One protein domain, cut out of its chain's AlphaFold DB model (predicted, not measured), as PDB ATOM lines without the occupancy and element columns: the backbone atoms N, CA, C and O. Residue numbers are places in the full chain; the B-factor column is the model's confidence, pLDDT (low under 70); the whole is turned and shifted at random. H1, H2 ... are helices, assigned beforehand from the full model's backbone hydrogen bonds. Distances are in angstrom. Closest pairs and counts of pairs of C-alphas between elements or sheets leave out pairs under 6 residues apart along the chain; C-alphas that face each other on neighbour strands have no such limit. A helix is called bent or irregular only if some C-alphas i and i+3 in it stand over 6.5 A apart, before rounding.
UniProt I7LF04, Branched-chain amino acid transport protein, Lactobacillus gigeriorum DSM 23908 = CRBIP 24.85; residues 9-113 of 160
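AT A GLANCE: This is residues 9 to 113 of the 160 residues of the protein "Branched-chain amino acid transport protein" of Lactobacillus gigeriorum DSM 23908 = CRBIP 24.85 (UniProt I7LF04). The model is a loose V: the bent helix H2 makes one side and the long helix H5 the other, and H3 and H4 lie between H2b and the first part of H5 at the closed end. At the open end H1 folds back along H2a, apart from H5, and residues 97 to 113, most of them in H5, stick out free. The printed part has 105 residues with five named helices, H1 to H5 in that order along the chain, and no named strand; the class is all helix. The whole is loose, with a radius of gyration of the C-alphas of 16.7 A, and the C-alphas span 48 by 33 by 24 A.

HOW THE PARTS SIT: H1, residues 9 to 19, is followed after a tight link of 4 residues by H2, residues 24 to 46. By its hydrogen bonds H2 was assigned as one helix, but it is bent: C-alphas 34 and 37 are 7.1 A apart. Its arms, H2a with residues 24 to 34 and H2b with residues 37 to 46, stand at a steep tilt of 50 degrees. H1 and H2a form a helical hairpin and touch, running opposite ways at a shallow tilt of 26 degrees; their closest C-alphas are those of Val 10 and Ala 31, 5.4 A apart. H3, residues 54 to 62, touches H2b, with the C-alphas of Ser 42 and Gly 61 closest at 5.2 A. These two also form a helical hairpin, running opposite ways at a shallow tilt of 33 degrees, only just short of steep. H4, residues 66 to 78, only just touches H2b, with 3 pairs of C-alphas within 8 A, and does so with residues 66 to 69 alone. The closest C-alphas there are those of Met 41 and Phe 69, 7.0 A apart. H3 and H4 follow each other in the chain but are apart. H5, residues 85 to 110, touches H3 with its residues 85 to 92 alone; the C-alphas of Ile 60 and Asp 89 are closest at 6.5 A, and the two run the same way at a shallow tilt of 29 degrees. H4 and H5 form a third helical hairpin, opposite ways at 38 degrees, a tilt only just steep, with the C-alphas of Ser 68 and Asn 92 closest at 6.5 A. H5 touches H4 with residues 88 to 95 alone, and H4 touches H5 with residues 68 to 72 alone. H5 is apart from H1, from H2a and from H2b. In H1, H2a, H2b, H3, H4 and H5 every backbone O i to N i+4 pair is within hydrogen-bond range.

IN THESE COORDINATES: H1 begins at C-alpha 9, at (16.411, 20.782, 19.075), and is 15.6 A long from first to last C-alpha. H2a is also 15.6 A long, and H2b ends at C-alpha 46, at (4.071, 33.884, 33.317). H3 has 9 residues, from Leu 54 to Thr 62. H4 is 18.7 A long, from Asp 66 to Tyr 78. H5, the longest helix with 26 residues, is 36.3 A long and ends at C-alpha 110, at (26.749, 5.489, 22.689).

THE WHOLE: The two C-alphas farthest apart are those of Lys 51 and Phe 112, 49.8 A. Without the free residues 97 to 113 the body has 88 residues and spans 49 by 23 by 19 A. The printed part has no cut, and no link is long. The mean pLDDT of the printed part is 80.7, and residues 50 to 52 are under 70.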
ATOM      1  N   SER A   9      16.478  20.095  20.376       72.00
ATOM      2  CA  SER A   9      16.411  20.782  19.075       72.00
ATOM      3  C   SER A   9      17.633  21.676  18.810       72.00
ATOM      4  O   SER A   9      18.237  21.591  17.742       72.00
ATOM      5  N   VAL A  10      18.049  22.483  19.797       77.19
ATOM      6  CA  VAL A  10      19.257  23.327  19.723       77.19
ATOM      7  C   VAL A  10      20.497  22.470  19.510       77.19
ATOM      8  O   VAL A  10      21.327  22.796  18.666       77.19
ATOM      9  N   GLN A  11      20.630  21.371  20.257       79.19
ATOM     10  CA  GLN A  11      21.800  20.500  20.161       79.19
ATOM     11  C   GLN A  11      21.924  19.878  18.768       79.19
ATOM     12  O   GLN A  11      23.007  19.926  18.186       79.19
ATOM     13  N   PHE A  12      20.827  19.374  18.193       79.81
ATOM     14  CA  PHE A  12      20.842  18.814  16.840       79.81
ATOM     15  C   PHE A  12      21.197  19.859  15.777       79.81
ATOM     16  O   PHE A  12      22.004  19.567  14.894       79.81
ATOM     17  N   ILE A  13      20.661  21.080  15.877       83.19
ATOM     18  CA  ILE A  13      20.971  22.169  14.935       83.19
ATOM     19  C   ILE A  13      22.439  22.574  15.043       83.19
ATOM     20  O   ILE A  13      23.133  22.633  14.029       83.19
ATOM     21  N   ILE A  14      22.926  22.817  16.264       83.69
ATOM     22  CA  ILE A  14      24.316  23.217  16.500       83.69
ATOM     23  C   ILE A  14      25.270  22.150  15.962       83.69
ATOM     24  O   ILE A  14      26.188  22.485  15.221       83.69
ATOM     25  N   VAL A  15      25.045  20.873  16.281       84.25
ATOM     26  CA  VAL A  15      25.907  19.779  15.810       84.25
ATOM     27  C   VAL A  15      25.865  19.665  14.287       84.25
ATOM     28  O   VAL A  15      26.920  19.628  13.657       84.25
ATOM     29  N   SER A  16      24.676  19.684  13.678       82.31
ATOM     30  CA  SER A  16      24.527  19.565  12.220       82.31
ATOM     31  C   SER A  16      25.233  20.703  11.479       82.31
ATOM     32  O   SER A  16      25.966  20.458  10.525       82.31
ATOM     33  N   MET A  17      25.076  21.945  11.950       83.38
ATOM     34  CA  MET A  17      25.680  23.113  11.302       83.38
ATOM     35  C   MET A  17      27.185  23.249  11.576       83.38
ATOM     36  O   MET A  17      27.926  23.770  10.739       83.38
ATOM     37  N   LEU A  18      27.665  22.764  12.728       85.81
ATOM     38  CA  LEU A  18      29.101  22.656  12.998       85.81
ATOM     39  C   LEU A  18      29.765  21.636  12.065       85.81
ATOM     40  O   LEU A  18      30.848  21.907  11.549       85.81
ATOM     41  N   LEU A  19      29.110  20.499  11.796       86.19
ATOM     42  CA  LEU A  19      29.605  19.487  10.856       86.19
ATOM     43  C   LEU A  19      29.721  20.037   9.427       86.19
ATOM     44  O   LEU A  19      30.686  19.733   8.727       86.19
ATOM     45  N   THR A  20      28.793  20.903   9.012       86.56
ATOM     46  CA  THR A  20      28.832  21.581   7.706       86.56
ATOM     47  C   THR A  20      29.729  22.822   7.676       86.56
ATOM     48  O   THR A  20      29.762  23.521   6.664       86.56
ATOM     49  N   LYS A  21      30.469  23.108   8.761       85.50
ATOM     50  CA  LYS A  21      31.351  24.283   8.910       85.50
ATOM     51  C   LYS A  21      30.643  25.615   8.627       85.50
ATOM     52  O   LYS A  21      31.234  26.536   8.062       85.50
ATOM     53  N   SER A  22      29.372  25.723   9.002       84.69
ATOM     54  CA  SER A  22      28.598  26.946   8.804       84.69
ATOM     55  C   SER A  22      29.104  28.090   9.702       84.69
ATOM     56  O   SER A  22      29.627  27.835  10.790       84.69
ATOM     57  N   PRO A  23      28.936  29.363   9.293       89.94
ATOM     58  CA  PRO A  23      29.328  30.507  10.113       89.94
ATOM     59  C   PRO A  23      28.627  30.507  11.479       89.94
ATOM     60  O   PRO A  23      27.417  30.291  11.548       89.94
ATOM     61  N   ILE A  24      29.360  30.837  12.553       87.62
ATOM     62  CA  ILE A  24      28.831  30.890  13.934       87.62
ATOM     63  C   ILE A  24      27.540  31.718  14.023       87.62
ATOM     64  O   ILE A  24      26.594  31.320  14.699       87.62
ATOM     65  N   LEU A  25      27.477  32.847  13.311       89.25
ATOM     66  CA  LEU A  25      26.315  33.734  13.343       89.25
ATOM     67  C   LEU A  25      25.051  33.047  12.801       89.25
ATOM     68  O   LEU A  25      23.979  33.190  13.383       89.25
ATOM     69  N   SER A  26      25.179  32.249  11.739       86.38
ATOM     70  CA  SER A  26      24.071  31.467  11.182       86.38
ATOM     71  C   SER A  26      23.584  30.399  12.160       86.38
ATOM     72  O   SER A  26      22.381  30.186  12.265       86.38
ATOM     73  N   ILE A  27      24.500  29.775  12.910       86.31
ATOM     74  CA  ILE A  27      24.163  28.780  13.937       86.31
ATOM     75  C   ILE A  27      23.350  29.426  15.060       86.31
ATOM     76  O   ILE A  27      22.314  28.892  15.453       86.31
ATOM     77  N   ILE A  28      23.782  30.595  15.544       86.50
ATOM     78  CA  ILE A  28      23.079  31.340  16.599       86.50
ATOM     79  C   ILE A  28      21.677  31.737  16.132       86.50
ATOM     80  O   ILE A  28      20.707  31.500  16.848       86.50
ATOM     81  N   ILE A  29      21.557  32.301  14.926       87.25
ATOM     82  CA  ILE A  29      20.265  32.732  14.375       87.25
ATOM     83  C   ILE A  29      19.332  31.534  14.172       87.25
ATOM     84  O   ILE A  29      18.170  31.603  14.563       87.25
ATOM     85  N   ALA A  30      19.822  30.425  13.611       85.31
ATOM     86  CA  ALA A  30      19.019  29.221  13.412       85.31
ATOM     87  C   ALA A  30      18.550  28.624  14.748       85.31
ATOM     88  O   ALA A  30      17.363  28.338  14.914       85.31
ATOM     89  N   ALA A  31      19.454  28.494  15.722       84.12
ATOM     90  CA  ALA A  31      19.118  28.002  17.054       84.12
ATOM     91  C   ALA A  31      18.075  28.898  17.743       84.12
ATOM     92  O   ALA A  31      17.102  28.383  18.300       84.12
ATOM     93  N   PHE A  32      18.239  30.222  17.649       84.00
ATOM     94  CA  PHE A  32      17.301  31.204  18.193       84.00
ATOM     95  C   PHE A  32      15.929  31.127  17.518       84.00
ATOM     96  O   PHE A  32      14.915  31.030  18.203       84.00
ATOM     97  N   LEU A  33      15.877  31.120  16.183       83.31
ATOM     98  CA  LEU A  33      14.618  31.082  15.437       83.31
ATOM     99  C   LEU A  33      13.825  29.809  15.726       83.31
ATOM    100  O   LEU A  33      12.623  29.886  15.976       83.31
ATOM    101  N   VAL A  34      14.485  28.651  15.773       81.69
ATOM    102  CA  VAL A  34      13.809  27.381  16.073       81.69
ATOM    103  C   VAL A  34      13.283  27.334  17.512       81.69
ATOM    104  O   VAL A  34      12.214  26.762  17.756       81.69
ATOM    105  N   ASN A  35      13.986  27.973  18.454       83.00
ATOM    106  CA  ASN A  35      13.613  27.996  19.874       83.00
ATOM    107  C   ASN A  35      12.800  29.223  20.286       83.00
ATOM    108  O   ASN A  35      12.393  29.324  21.440       83.00
ATOM    109  N   SER A  36      12.462  30.108  19.349       83.38
ATOM    110  CA  SER A  36      11.567  31.247  19.591       83.38
ATOM    111  C   SER A  36      10.221  30.829  20.208       83.38
ATOM    112  O   SER A  36       9.635  31.582  20.983       83.38
ATOM    113  N   ARG A  37       9.778  29.584  19.969       82.06
ATOM    114  CA  ARG A  37       8.619  28.964  20.633       82.06
ATOM    115  C   ARG A  37       8.691  29.023  22.164       82.06
ATOM    116  O   ARG A  37       7.672  29.259  22.805       82.06
ATOM    117  N   MET A  38       9.879  28.863  22.754       83.19
ATOM    118  CA  MET A  38      10.073  28.868  24.210       83.19
ATOM    119  C   MET A  38       9.794  30.252  24.794       83.19
ATOM    120  O   MET A  38       9.276  30.357  25.902       83.19
ATOM    121  N   VAL A  39      10.045  31.315  24.021       81.31
ATOM    122  CA  VAL A  39       9.696  32.690  24.401       81.31
ATOM    123  C   VAL A  39       8.176  32.847  24.477       81.31
ATOM    124  O   VAL A  39       7.659  33.365  25.465       81.31
ATOM    125  N   LEU A  40       7.448  32.351  23.472       82.94
ATOM    126  CA  LEU A  40       5.982  32.392  23.454       82.94
ATOM    127  C   LEU A  40       5.376  31.574  24.601       82.94
ATOM    128  O   LEU A  40       4.501  32.065  25.309       82.94
ATOM    129  N   MET A  41       5.877  30.357  24.829       83.31
ATOM    130  CA  MET A  41       5.430  29.512  25.940       83.31
ATOM    131  C   MET A  41       5.715  30.162  27.298       83.31
ATOM    132  O   MET A  41       4.846  30.169  28.165       83.31
ATOM    133  N   SER A  42       6.876  30.806  27.457       80.25
ATOM    134  CA  SER A  42       7.212  31.556  28.673       80.25
ATOM    135  C   SER A  42       6.224  32.693  28.934       80.25
ATOM    136  O   SER A  42       5.777  32.864  30.068       80.25
ATOM    137  N   PHE A  43       5.821  33.440  27.897       81.12
ATOM    138  CA  PHE A  43       4.805  34.489  28.037       81.12
ATOM    139  C   PHE A  43       3.454  33.944  28.508       81.12
ATOM    140  O   PHE A  43       2.814  34.561  29.362       81.12
ATOM    141  N   VAL A  44       3.032  32.787  27.991       80.25
ATOM    142  CA  VAL A  44       1.790  32.125  28.420       80.25
ATOM    143  C   VAL A  44       1.893  31.692  29.885       80.25
ATOM    144  O   VAL A  44       1.009  32.004  30.683       80.25
ATOM    145  N   THR A  45       2.990  31.041  30.269       76.75
ATOM    146  CA  THR A  45       3.189  30.511  31.624       76.75
ATOM    147  C   THR A  45       3.286  31.613  32.682       76.75
ATOM    148  O   THR A  45       2.664  31.496  33.738       76.75
ATOM    149  N   VAL A  46       3.973  32.728  32.399       77.75
ATOM    150  CA  VAL A  46       4.071  33.884  33.317       77.75
ATOM    151  C   VAL A  46       2.694  34.466  33.664       77.75
ATOM    152  O   VAL A  46       2.496  34.976  34.768       77.75
ATOM    153  N   GLY A  47       1.708  34.339  32.770       74.62
ATOM    154  CA  GLY A  47       0.328  34.762  33.022       74.62
ATOM    155  C   GLY A  47      -0.316  34.112  34.253       74.62
ATOM    156  O   GLY A  47      -1.164  34.745  34.888       74.62
ATOM    157  N   TYR A  48       0.123  32.907  34.628       75.00
ATOM    158  CA  TYR A  48      -0.384  32.151  35.779       75.00
ATOM    159  C   TYR A  48       0.347  32.471  37.092       75.00
ATOM    160  O   TYR A  48      -0.203  32.239  38.166       75.00
ATOM    161  N   PHE A  49       1.534  33.082  37.020       73.62
ATOM    162  CA  PHE A  49       2.385  33.420  38.170       73.62
ATOM    163  C   PHE A  49       2.443  34.931  38.454       73.62
ATOM    164  O   PHE A  49       3.364  35.429  39.096       73.62
ATOM    165  N   LYS A  50       1.434  35.699  38.015       65.12
ATOM    166  CA  LYS A  50       1.383  37.174  38.144       65.12
ATOM    167  C   LYS A  50       1.538  37.724  39.572       65.12
ATOM    168  O   LYS A  50       1.785  38.916  39.721       65.12
ATOM    169  N   LYS A  51       1.340  36.897  40.604       65.00
ATOM    170  CA  LYS A  51       1.484  37.284  42.018       65.00
ATOM    171  C   LYS A  51       2.868  36.979  42.603       65.00
ATOM    172  O   LYS A  51       3.138  37.425  43.714       65.00
ATOM    173  N   ASP A  52       3.718  36.249  41.882       69.00
ATOM    174  CA  ASP A  52       5.044  35.850  42.350       69.00
ATOM    175  C   ASP A  52       6.127  36.878  41.988       69.00
ATOM    176  O   ASP A  52       5.985  37.706  41.084       69.00
ATOM    177  N   ASN A  53       7.235  36.826  42.731       75.81
ATOM    178  CA  ASN A  53       8.369  37.729  42.561       75.81
ATOM    179  C   ASN A  53       8.990  37.605  41.160       75.81
ATOM    180  O   ASN A  53       9.110  36.517  40.608       75.81
ATOM    181  N   LEU A  54       9.495  38.714  40.616       74.25
ATOM    182  CA  LEU A  54      10.056  38.781  39.258       74.25
ATOM    183  C   LEU A  54      11.186  37.754  39.018       74.25
ATOM    184  O   LEU A  54      11.283  37.172  37.941       74.25
ATOM    185  N   TRP A  55      11.968  37.444  40.058       74.50
ATOM    186  CA  TRP A  55      12.981  36.381  40.062       74.50
ATOM    187  C   TRP A  55      12.420  34.971  39.848       74.50
ATOM    188  O   TRP A  55      13.034  34.170  39.149       74.50
ATOM    189  N   HIS A  56      11.251  34.679  40.416       75.81
ATOM    190  CA  HIS A  56      10.578  33.388  40.265       75.81
ATOM    191  C   HIS A  56      10.121  33.202  38.815       75.81
ATOM    192  O   HIS A  56      10.335  32.149  38.221       75.81
ATOM    193  N   ASN A  57       9.599  34.268  38.201       74.12
ATOM    194  CA  ASN A  57       9.185  34.259  36.797       74.12
ATOM    195  C   ASN A  57      10.369  34.086  35.833       74.12
ATOM    196  O   ASN A  57      10.242  33.369  34.842       74.12
ATOM    197  N   ILE A  58      11.524  34.691  36.133       77.12
ATOM    198  CA  ILE A  58      12.750  34.490  35.344       77.12
ATOM    199  C   ILE A  58      13.219  33.034  35.448       77.12
ATOM    200  O   ILE A  58      13.465  32.416  34.417       77.12
ATOM    201  N   LEU A  59      13.287  32.467  36.659       77.44
ATOM    202  CA  LEU A  59      13.702  31.075  36.872       77.44
ATOM    203  C   LEU A  59      12.813  30.084  36.112       77.44
ATOM    204  O   LEU A  59      13.315  29.255  35.350       77.44
ATOM    205  N   ILE A  60      11.495  30.240  36.245       77.75
ATOM    206  CA  ILE A  60      10.489  29.440  35.538       77.75
ATOM    207  C   ILE A  60      10.671  29.515  34.024       77.75
ATOM    208  O   ILE A  60      10.629  28.481  33.364       77.75
ATOM    209  N   GLY A  61      10.890  30.714  33.476       74.12
ATOM    210  CA  GLY A  61      11.108  30.901  32.042       74.12
ATOM    211  C   GLY A  61      12.423  30.290  31.550       74.12
ATOM    212  O   GLY A  61      12.462  29.713  30.470       74.12
ATOM    213  N   THR A  62      13.496  30.369  32.343       76.12
ATOM    214  CA  THR A  62      14.817  29.846  31.946       76.12
ATOM    215  C   THR A  62      14.906  28.323  31.915       76.12
ATOM    216  O   THR A  62      15.642  27.778  31.098       76.12
ATOM    217  N   LEU A  63      14.166  27.639  32.789       77.00
ATOM    218  CA  LEU A  63      14.121  26.175  32.857       77.00
ATOM    219  C   LEU A  63      12.944  25.581  32.069       77.00
ATOM    220  O   LEU A  63      12.752  24.367  32.073       77.00
ATOM    221  N   LEU A  64      12.150  26.424  31.406       80.69
ATOM    222  CA  LEU A  64      10.993  25.988  30.644       80.69
ATOM    223  C   LEU A  64      11.434  25.138  29.451       80.69
ATOM    224  O   LEU A  64      12.260  25.567  28.653       80.69
ATOM    225  N   THR A  65      10.818  23.974  29.281       82.44
ATOM    226  CA  THR A  65      10.951  23.142  28.077       82.44
ATOM    227  C   THR A  65       9.586  22.826  27.480       82.44
ATOM    228  O   THR A  65       8.562  23.053  28.130       82.44
ATOM    229  N   ASP A  66       9.560  22.282  26.261       78.25
ATOM    230  CA  ASP A  66       8.326  21.846  25.592       78.25
ATOM    231  C   ASP A  66       7.552  20.835  26.476       78.25
ATOM    232  O   ASP A  66       6.328  20.898  26.604       78.25
ATOM    233  N   GLU A  67       8.270  19.946  27.163       80.44
ATOM    234  CA  GLU A  67       7.731  18.925  28.066       80.44
ATOM    235  C   GLU A  67       7.232  19.533  29.378       80.44
ATOM    236  O   GLU A  67       6.134  19.213  29.836       80.44
ATOM    237  N   SER A  68       8.016  20.436  29.969       83.44
ATOM    238  CA  SER A  68       7.653  21.113  31.217       83.44
ATOM    239  C   SER A  68       6.427  22.007  31.005       83.44
ATOM    240  O   SER A  68       5.511  22.016  31.826       83.44
ATOM    241  N   PHE A  69       6.342  22.687  29.857       83.56
ATOM    242  CA  PHE A  69       5.164  23.447  29.446       83.56
ATOM    243  C   PHE A  69       3.932  22.550  29.264       83.56
ATOM    244  O   PHE A  69       2.873  22.842  29.824       83.56
ATOM    245  N   ALA A  70       4.067  21.433  28.538       80.12
ATOM    246  CA  ALA A  70       2.976  20.477  28.355       80.12
ATOM    247  C   ALA A  70       2.475  19.922  29.700       80.12
ATOM    248  O   ALA A  70       1.266  19.832  29.927       80.12
ATOM    249  N   LEU A  71       3.394  19.616  30.618       84.06
ATOM    250  CA  LEU A  71       3.090  19.141  31.963       84.06
ATOM    251  C   LEU A  71       2.360  20.206  32.804       84.06
ATOM    252  O   LEU A  71       1.381  19.885  33.482       84.06
ATOM    253  N   ALA A  72       2.778  21.475  32.734       83.44
ATOM    254  CA  ALA A  72       2.069  22.583  33.382       83.44
ATOM    255  C   ALA A  72       0.646  22.755  32.848       83.44
ATOM    256  O   ALA A  72      -0.289  22.894  33.636       83.44
ATOM    257  N   MET A  73       0.467  22.724  31.526       82.12
ATOM    258  CA  MET A  73      -0.851  22.906  30.916       82.12
ATOM    259  C   MET A  73      -1.799  21.757  31.272       82.12
ATOM    260  O   MET A  73      -2.960  21.972  31.617       82.12
ATOM    261  N   ASN A  74      -1.273  20.534  31.306       80.62
ATOM    262  CA  ASN A  74      -1.988  19.365  31.799       80.62
ATOM    263  C   ASN A  74      -2.430  19.560  33.262       80.62
ATOM    264  O   ASN A  74      -3.607  19.432  33.596       80.62
ATOM    265  N   LYS A  75      -1.509  19.983  34.136       81.75
ATOM    266  CA  LYS A  75      -1.805  20.240  35.550       81.75
ATOM    267  C   LYS A  75      -2.883  21.311  35.747       81.75
ATOM    268  O   LYS A  75      -3.746  21.135  36.615       81.75
ATOM    269  N   LEU A  76      -2.850  22.379  34.949       81.69
ATOM    270  CA  LEU A  76      -3.862  23.438  34.935       81.69
ATOM    271  C   LEU A  76      -5.252  22.885  34.585       81.69
ATOM    272  O   LEU A  76      -6.210  23.198  35.294       81.69
ATOM    273  N   ASN A  77      -5.348  22.005  33.583       77.62
ATOM    274  CA  ASN A  77      -6.609  21.365  33.181       77.62
ATOM    275  C   ASN A  77      -7.196  20.438  34.260       77.62
ATOM    276  O   ASN A  77      -8.415  20.332  34.380       77.62
ATOM    277  N   TYR A  78      -6.357  19.775  35.062       77.06
ATOM    278  CA  TYR A  78      -6.817  18.876  36.130       77.06
ATOM    279  C   TYR A  78      -7.081  19.561  37.478       77.06
ATOM    280  O   TYR A  78      -7.723  18.960  38.337       77.06
ATOM    281  N   THR A  79      -6.569  20.776  37.700       77.12
ATOM    282  CA  THR A  79      -6.577  21.431  39.026       77.12
ATOM    283  C   THR A  79      -7.328  22.770  39.019       77.12
ATOM    284  O   THR A  79      -6.982  23.667  39.786       77.12
ATOM    285  N   ASP A  80      -8.318  22.939  38.136       75.06
ATOM    286  CA  ASP A  80      -9.102  24.179  37.989       75.06
ATOM    287  C   ASP A  80      -8.216  25.433  37.864       75.06
ATOM    288  O   ASP A  80      -8.378  26.422  38.580       75.06
ATOM    289  N   SER A  81      -7.227  25.390  36.967       73.19
ATOM    290  CA  SER A  81      -6.284  26.492  36.712       73.19
ATOM    291  C   SER A  81      -5.374  26.882  37.888       73.19
ATOM    292  O   SER A  81      -4.841  27.991  37.925       73.19
ATOM    293  N   LYS A  82      -5.141  25.976  38.848       74.06
ATOM    294  CA  LYS A  82      -4.154  26.189  39.919       74.06
ATOM    295  C   LYS A  82      -2.785  25.641  39.531       74.06
ATOM    296  O   LYS A  82      -2.592  24.428  39.444       74.06
ATOM    297  N   LEU A  83      -1.820  26.542  39.383       78.56
ATOM    298  CA  LEU A  83      -0.406  26.227  39.212       78.56
ATOM    299  C   LEU A  83       0.393  26.976  40.285       78.56
ATOM    300  O   LEU A  83       0.254  28.186  40.435       78.56
ATOM    301  N   THR A  84       1.182  26.251  41.077       80.62
ATOM    302  CA  THR A  84       1.977  26.821  42.176       80.62
ATOM    303  C   THR A  84       3.452  26.785  41.815       80.62
ATOM    304  O   THR A  84       3.921  25.772  41.295       80.62
ATOM    305  N   PHE A  85       4.185  27.858  42.137       77.81
ATOM    306  CA  PHE A  85       5.610  27.982  41.826       77.81
ATOM    307  C   PHE A  85       6.407  26.765  42.305       77.81
ATOM    308  O   PHE A  85       7.105  26.141  41.516       77.81
ATOM    309  N   ALA A  86       6.229  26.369  43.570       80.50
ATOM    310  CA  ALA A  86       6.981  25.271  44.178       80.50
ATOM    311  C   ALA A  86       6.833  23.941  43.420       80.50
ATOM    312  O   ALA A  86       7.795  23.189  43.299       80.50
ATOM    313  N   TRP A  87       5.643  23.654  42.882       84.38
ATOM    314  CA  TRP A  87       5.423  22.438  42.102       84.38
ATOM    315  C   TRP A  87       6.128  22.512  40.747       84.38
ATOM    316  O   TRP A  87       6.788  21.557  40.343       84.38
ATOM    317  N   PHE A  88       6.012  23.655  40.067       83.44
ATOM    318  CA  PHE A  88       6.585  23.836  38.740       83.44
ATOM    319  C   PHE A  88       8.117  23.888  38.771       83.44
ATOM    320  O   PHE A  88       8.769  23.229  37.969       83.44
ATOM    321  N   ASP A  89       8.691  24.588  39.748       82.94
ATOM    322  CA  ASP A  89      10.140  24.653  39.955       82.94
ATOM    323  C   ASP A  89      10.722  23.274  40.303       82.94
ATOM    324  O   ASP A  89      11.717  22.850  39.718       82.94
ATOM    325  N   THR A  90      10.041  22.506  41.162       84.25
ATOM    326  CA  THR A  90      10.451  21.124  41.471       84.25
ATOM    327  C   THR A  90      10.428  20.238  40.223       84.25
ATOM    328  O   THR A  90      11.361  19.466  39.999       84.25
ATOM    329  N   ALA A  91       9.387  20.350  39.389       84.75
ATOM    330  CA  ALA A  91       9.286  19.594  38.142       84.75
ATOM    331  C   ALA A  91      10.407  19.967  37.155       84.75
ATOM    332  O   ALA A  91      11.041  19.076  36.592       84.75
ATOM    333  N   ASN A  92      10.699  21.261  37.012       85.19
ATOM    334  CA  ASN A  92      11.783  21.772  36.174       85.19
ATOM    335  C   ASN A  92      13.154  21.255  36.626       85.19
ATOM    336  O   ASN A  92      13.934  20.758  35.812       85.19
ATOM    337  N   TRP A  93      13.447  21.306  37.928       84.00
ATOM    338  CA  TRP A  93      14.689  20.754  38.471       84.00
ATOM    339  C   TRP A  93      14.797  19.251  38.239       84.00
ATOM    340  O   TRP A  93      15.848  18.762  37.822       84.00
ATOM    341  N   PHE A  94      13.711  18.509  38.452       86.94
ATOM    342  CA  PHE A  94      13.693  17.071  38.206       86.94
ATOM    343  C   PHE A  94      13.932  16.740  36.726       86.94
ATOM    344  O   PHE A  94      14.720  15.844  36.410       86.94
ATOM    345  N   ALA A  95      13.312  17.495  35.815       84.75
ATOM    346  CA  ALA A  95      13.536  17.376  34.378       84.75
ATOM    347  C   ALA A  95      14.995  17.685  34.010       84.75
ATOM    348  O   ALA A  95      15.606  16.946  33.237       84.75
ATOM    349  N   TYR A  96      15.592  18.720  34.606       83.25
ATOM    350  CA  TYR A  96      16.989  19.087  34.382       83.25
ATOM    351  C   TYR A  96      17.968  18.001  34.848       83.25
ATOM    352  O   TYR A  96      18.864  17.605  34.098       83.25
ATOM    353  N   PHE A  97      17.779  17.458  36.056       84.94
ATOM    354  CA  PHE A  97      18.609  16.358  36.552       84.94
ATOM    355  C   PHE A  97      18.445  15.101  35.698       84.94
ATOM    356  O   PHE A  97      19.441  14.491  35.309       84.94
ATOM    357  N   THR A  98      17.207  14.748  35.348       86.31
ATOM    358  CA  THR A  98      16.925  13.602  34.473       86.31
ATOM    359  C   THR A  98      17.618  13.768  33.122       86.31
ATOM    360  O   THR A  98      18.265  12.836  32.651       86.31
ATOM    361  N   TRP A  99      17.568  14.966  32.536       83.81
ATOM    362  CA  TRP A  99      18.261  15.296  31.292       83.81
ATOM    363  C   TRP A  99      19.780  15.129  31.405       83.81
ATOM    364  O   TRP A  99      20.416  14.525  30.537       83.81
ATOM    365  N   PHE A 100      20.372  15.631  32.490       83.19
ATOM    366  CA  PHE A 100      21.804  15.508  32.743       83.19
ATOM    367  C   PHE A 100      22.242  14.040  32.852       83.19
ATOM    368  O   PHE A 100      23.149  13.616  32.131       83.19
ATOM    369  N   PHE A 101      21.562  13.246  33.685       86.56
ATOM    370  CA  PHE A 101      21.869  11.823  33.849       86.56
ATOM    371  C   PHE A 101      21.629  11.029  32.564       86.56
ATOM    372  O   PHE A 101      22.495  10.250  32.165       86.56
ATOM    373  N   ALA A 102      20.513  11.267  31.871       84.50
ATOM    374  CA  ALA A 102      20.219  10.626  30.594       84.50
ATOM    375  C   ALA A 102      21.289  10.943  29.541       84.50
ATOM    376  O   ALA A 102      21.691  10.053  28.798       84.50
ATOM    377  N   THR A 103      21.818  12.172  29.517       81.94
ATOM    378  CA  THR A 103      22.895  12.537  28.587       81.94
ATOM    379  C   THR A 103      24.200  11.810  28.911       81.94
ATOM    380  O   THR A 103      24.881  11.354  27.998       81.94
ATOM    381  N   ILE A 104      24.561  11.665  30.190       84.56
ATOM    382  CA  ILE A 104      25.766  10.922  30.602       84.56
ATOM    383  C   ILE A 104      25.634   9.437  30.254       84.56
ATOM    384  O   ILE A 104      26.553   8.838  29.688       84.56
ATOM    385  N   ILE A 105      24.482   8.845  30.566       85.38
ATOM    386  CA  ILE A 105      24.187   7.443  30.260       85.38
ATOM    387  C   ILE A 105      24.179   7.232  28.741       85.38
ATOM    388  O   ILE A 105      24.827   6.319  28.242       85.38
ATOM    389  N   GLY A 106      23.529   8.119  27.987       80.69
ATOM    390  CA  GLY A 106      23.492   8.069  26.528       80.69
ATOM    391  C   GLY A 106      24.872   8.234  25.889       80.69
ATOM    392  O   GLY A 106      25.214   7.484  24.980       80.69
ATOM    393  N   ALA A 107      25.702   9.155  26.386       80.69
ATOM    394  CA  ALA A 107      27.056   9.362  25.875       80.69
ATOM    395  C   ALA A 107      27.974   8.164  26.161       80.69
ATOM    396  O   ALA A 107      28.736   7.747  25.290       80.69
ATOM    397  N   SER A 108      27.884   7.589  27.363       82.94
ATOM    398  CA  SER A 108      28.675   6.411  27.736       82.94
ATOM    399  C   SER A 108      28.240   5.171  26.954       82.94
ATOM    400  O   SER A 108      29.082   4.534  26.325       82.94
ATOM    401  N   LEU A 109      26.939   4.872  26.885       82.25
ATOM    402  CA  LEU A 109      26.412   3.742  26.108       82.25
ATOM    403  C   LEU A 109      26.597   3.925  24.597       82.25
ATOM    404  O   LEU A 109      26.860   2.951  23.894       82.25
ATOM    405  N   GLY A 110      26.538   5.161  24.098       73.25
ATOM    406  CA  GLY A 110      26.749   5.489  22.689       73.25
ATOM    407  C   GLY A 110      28.103   5.024  22.155       73.25
ATOM    408  O   GLY A 110      28.188   4.590  21.012       73.25
ATOM    409  N   THR A 111      29.150   5.012  22.989       71.06
ATOM    410  CA  THR A 111      30.471   4.489  22.588       71.06
ATOM    411  C   THR A 111      30.523   2.966  22.418       71.06
ATOM    412  O   THR A 111      31.391   2.464  21.706       71.06
ATOM    413  N   PHE A 112      29.585   2.224  23.016       72.44
ATOM    414  CA  PHE A 112      29.491   0.764  22.886       72.44
ATOM    415  C   PHE A 112      28.590   0.326  21.723       72.44
ATOM    416  O   PHE A 112      28.681  -0.813  21.257       72.44
ATOM    417  N   ILE A 113      27.731   1.219  21.224       70.06
ATOM    418  CA  ILE A 113      26.791   0.931  20.140       70.06
ATOM    419  C   ILE A 113      27.500   1.129  18.793       70.06
ATOM    420  O   ILE A 113      27.610   2.238  18.280       70.06
TER     421      ILE A 113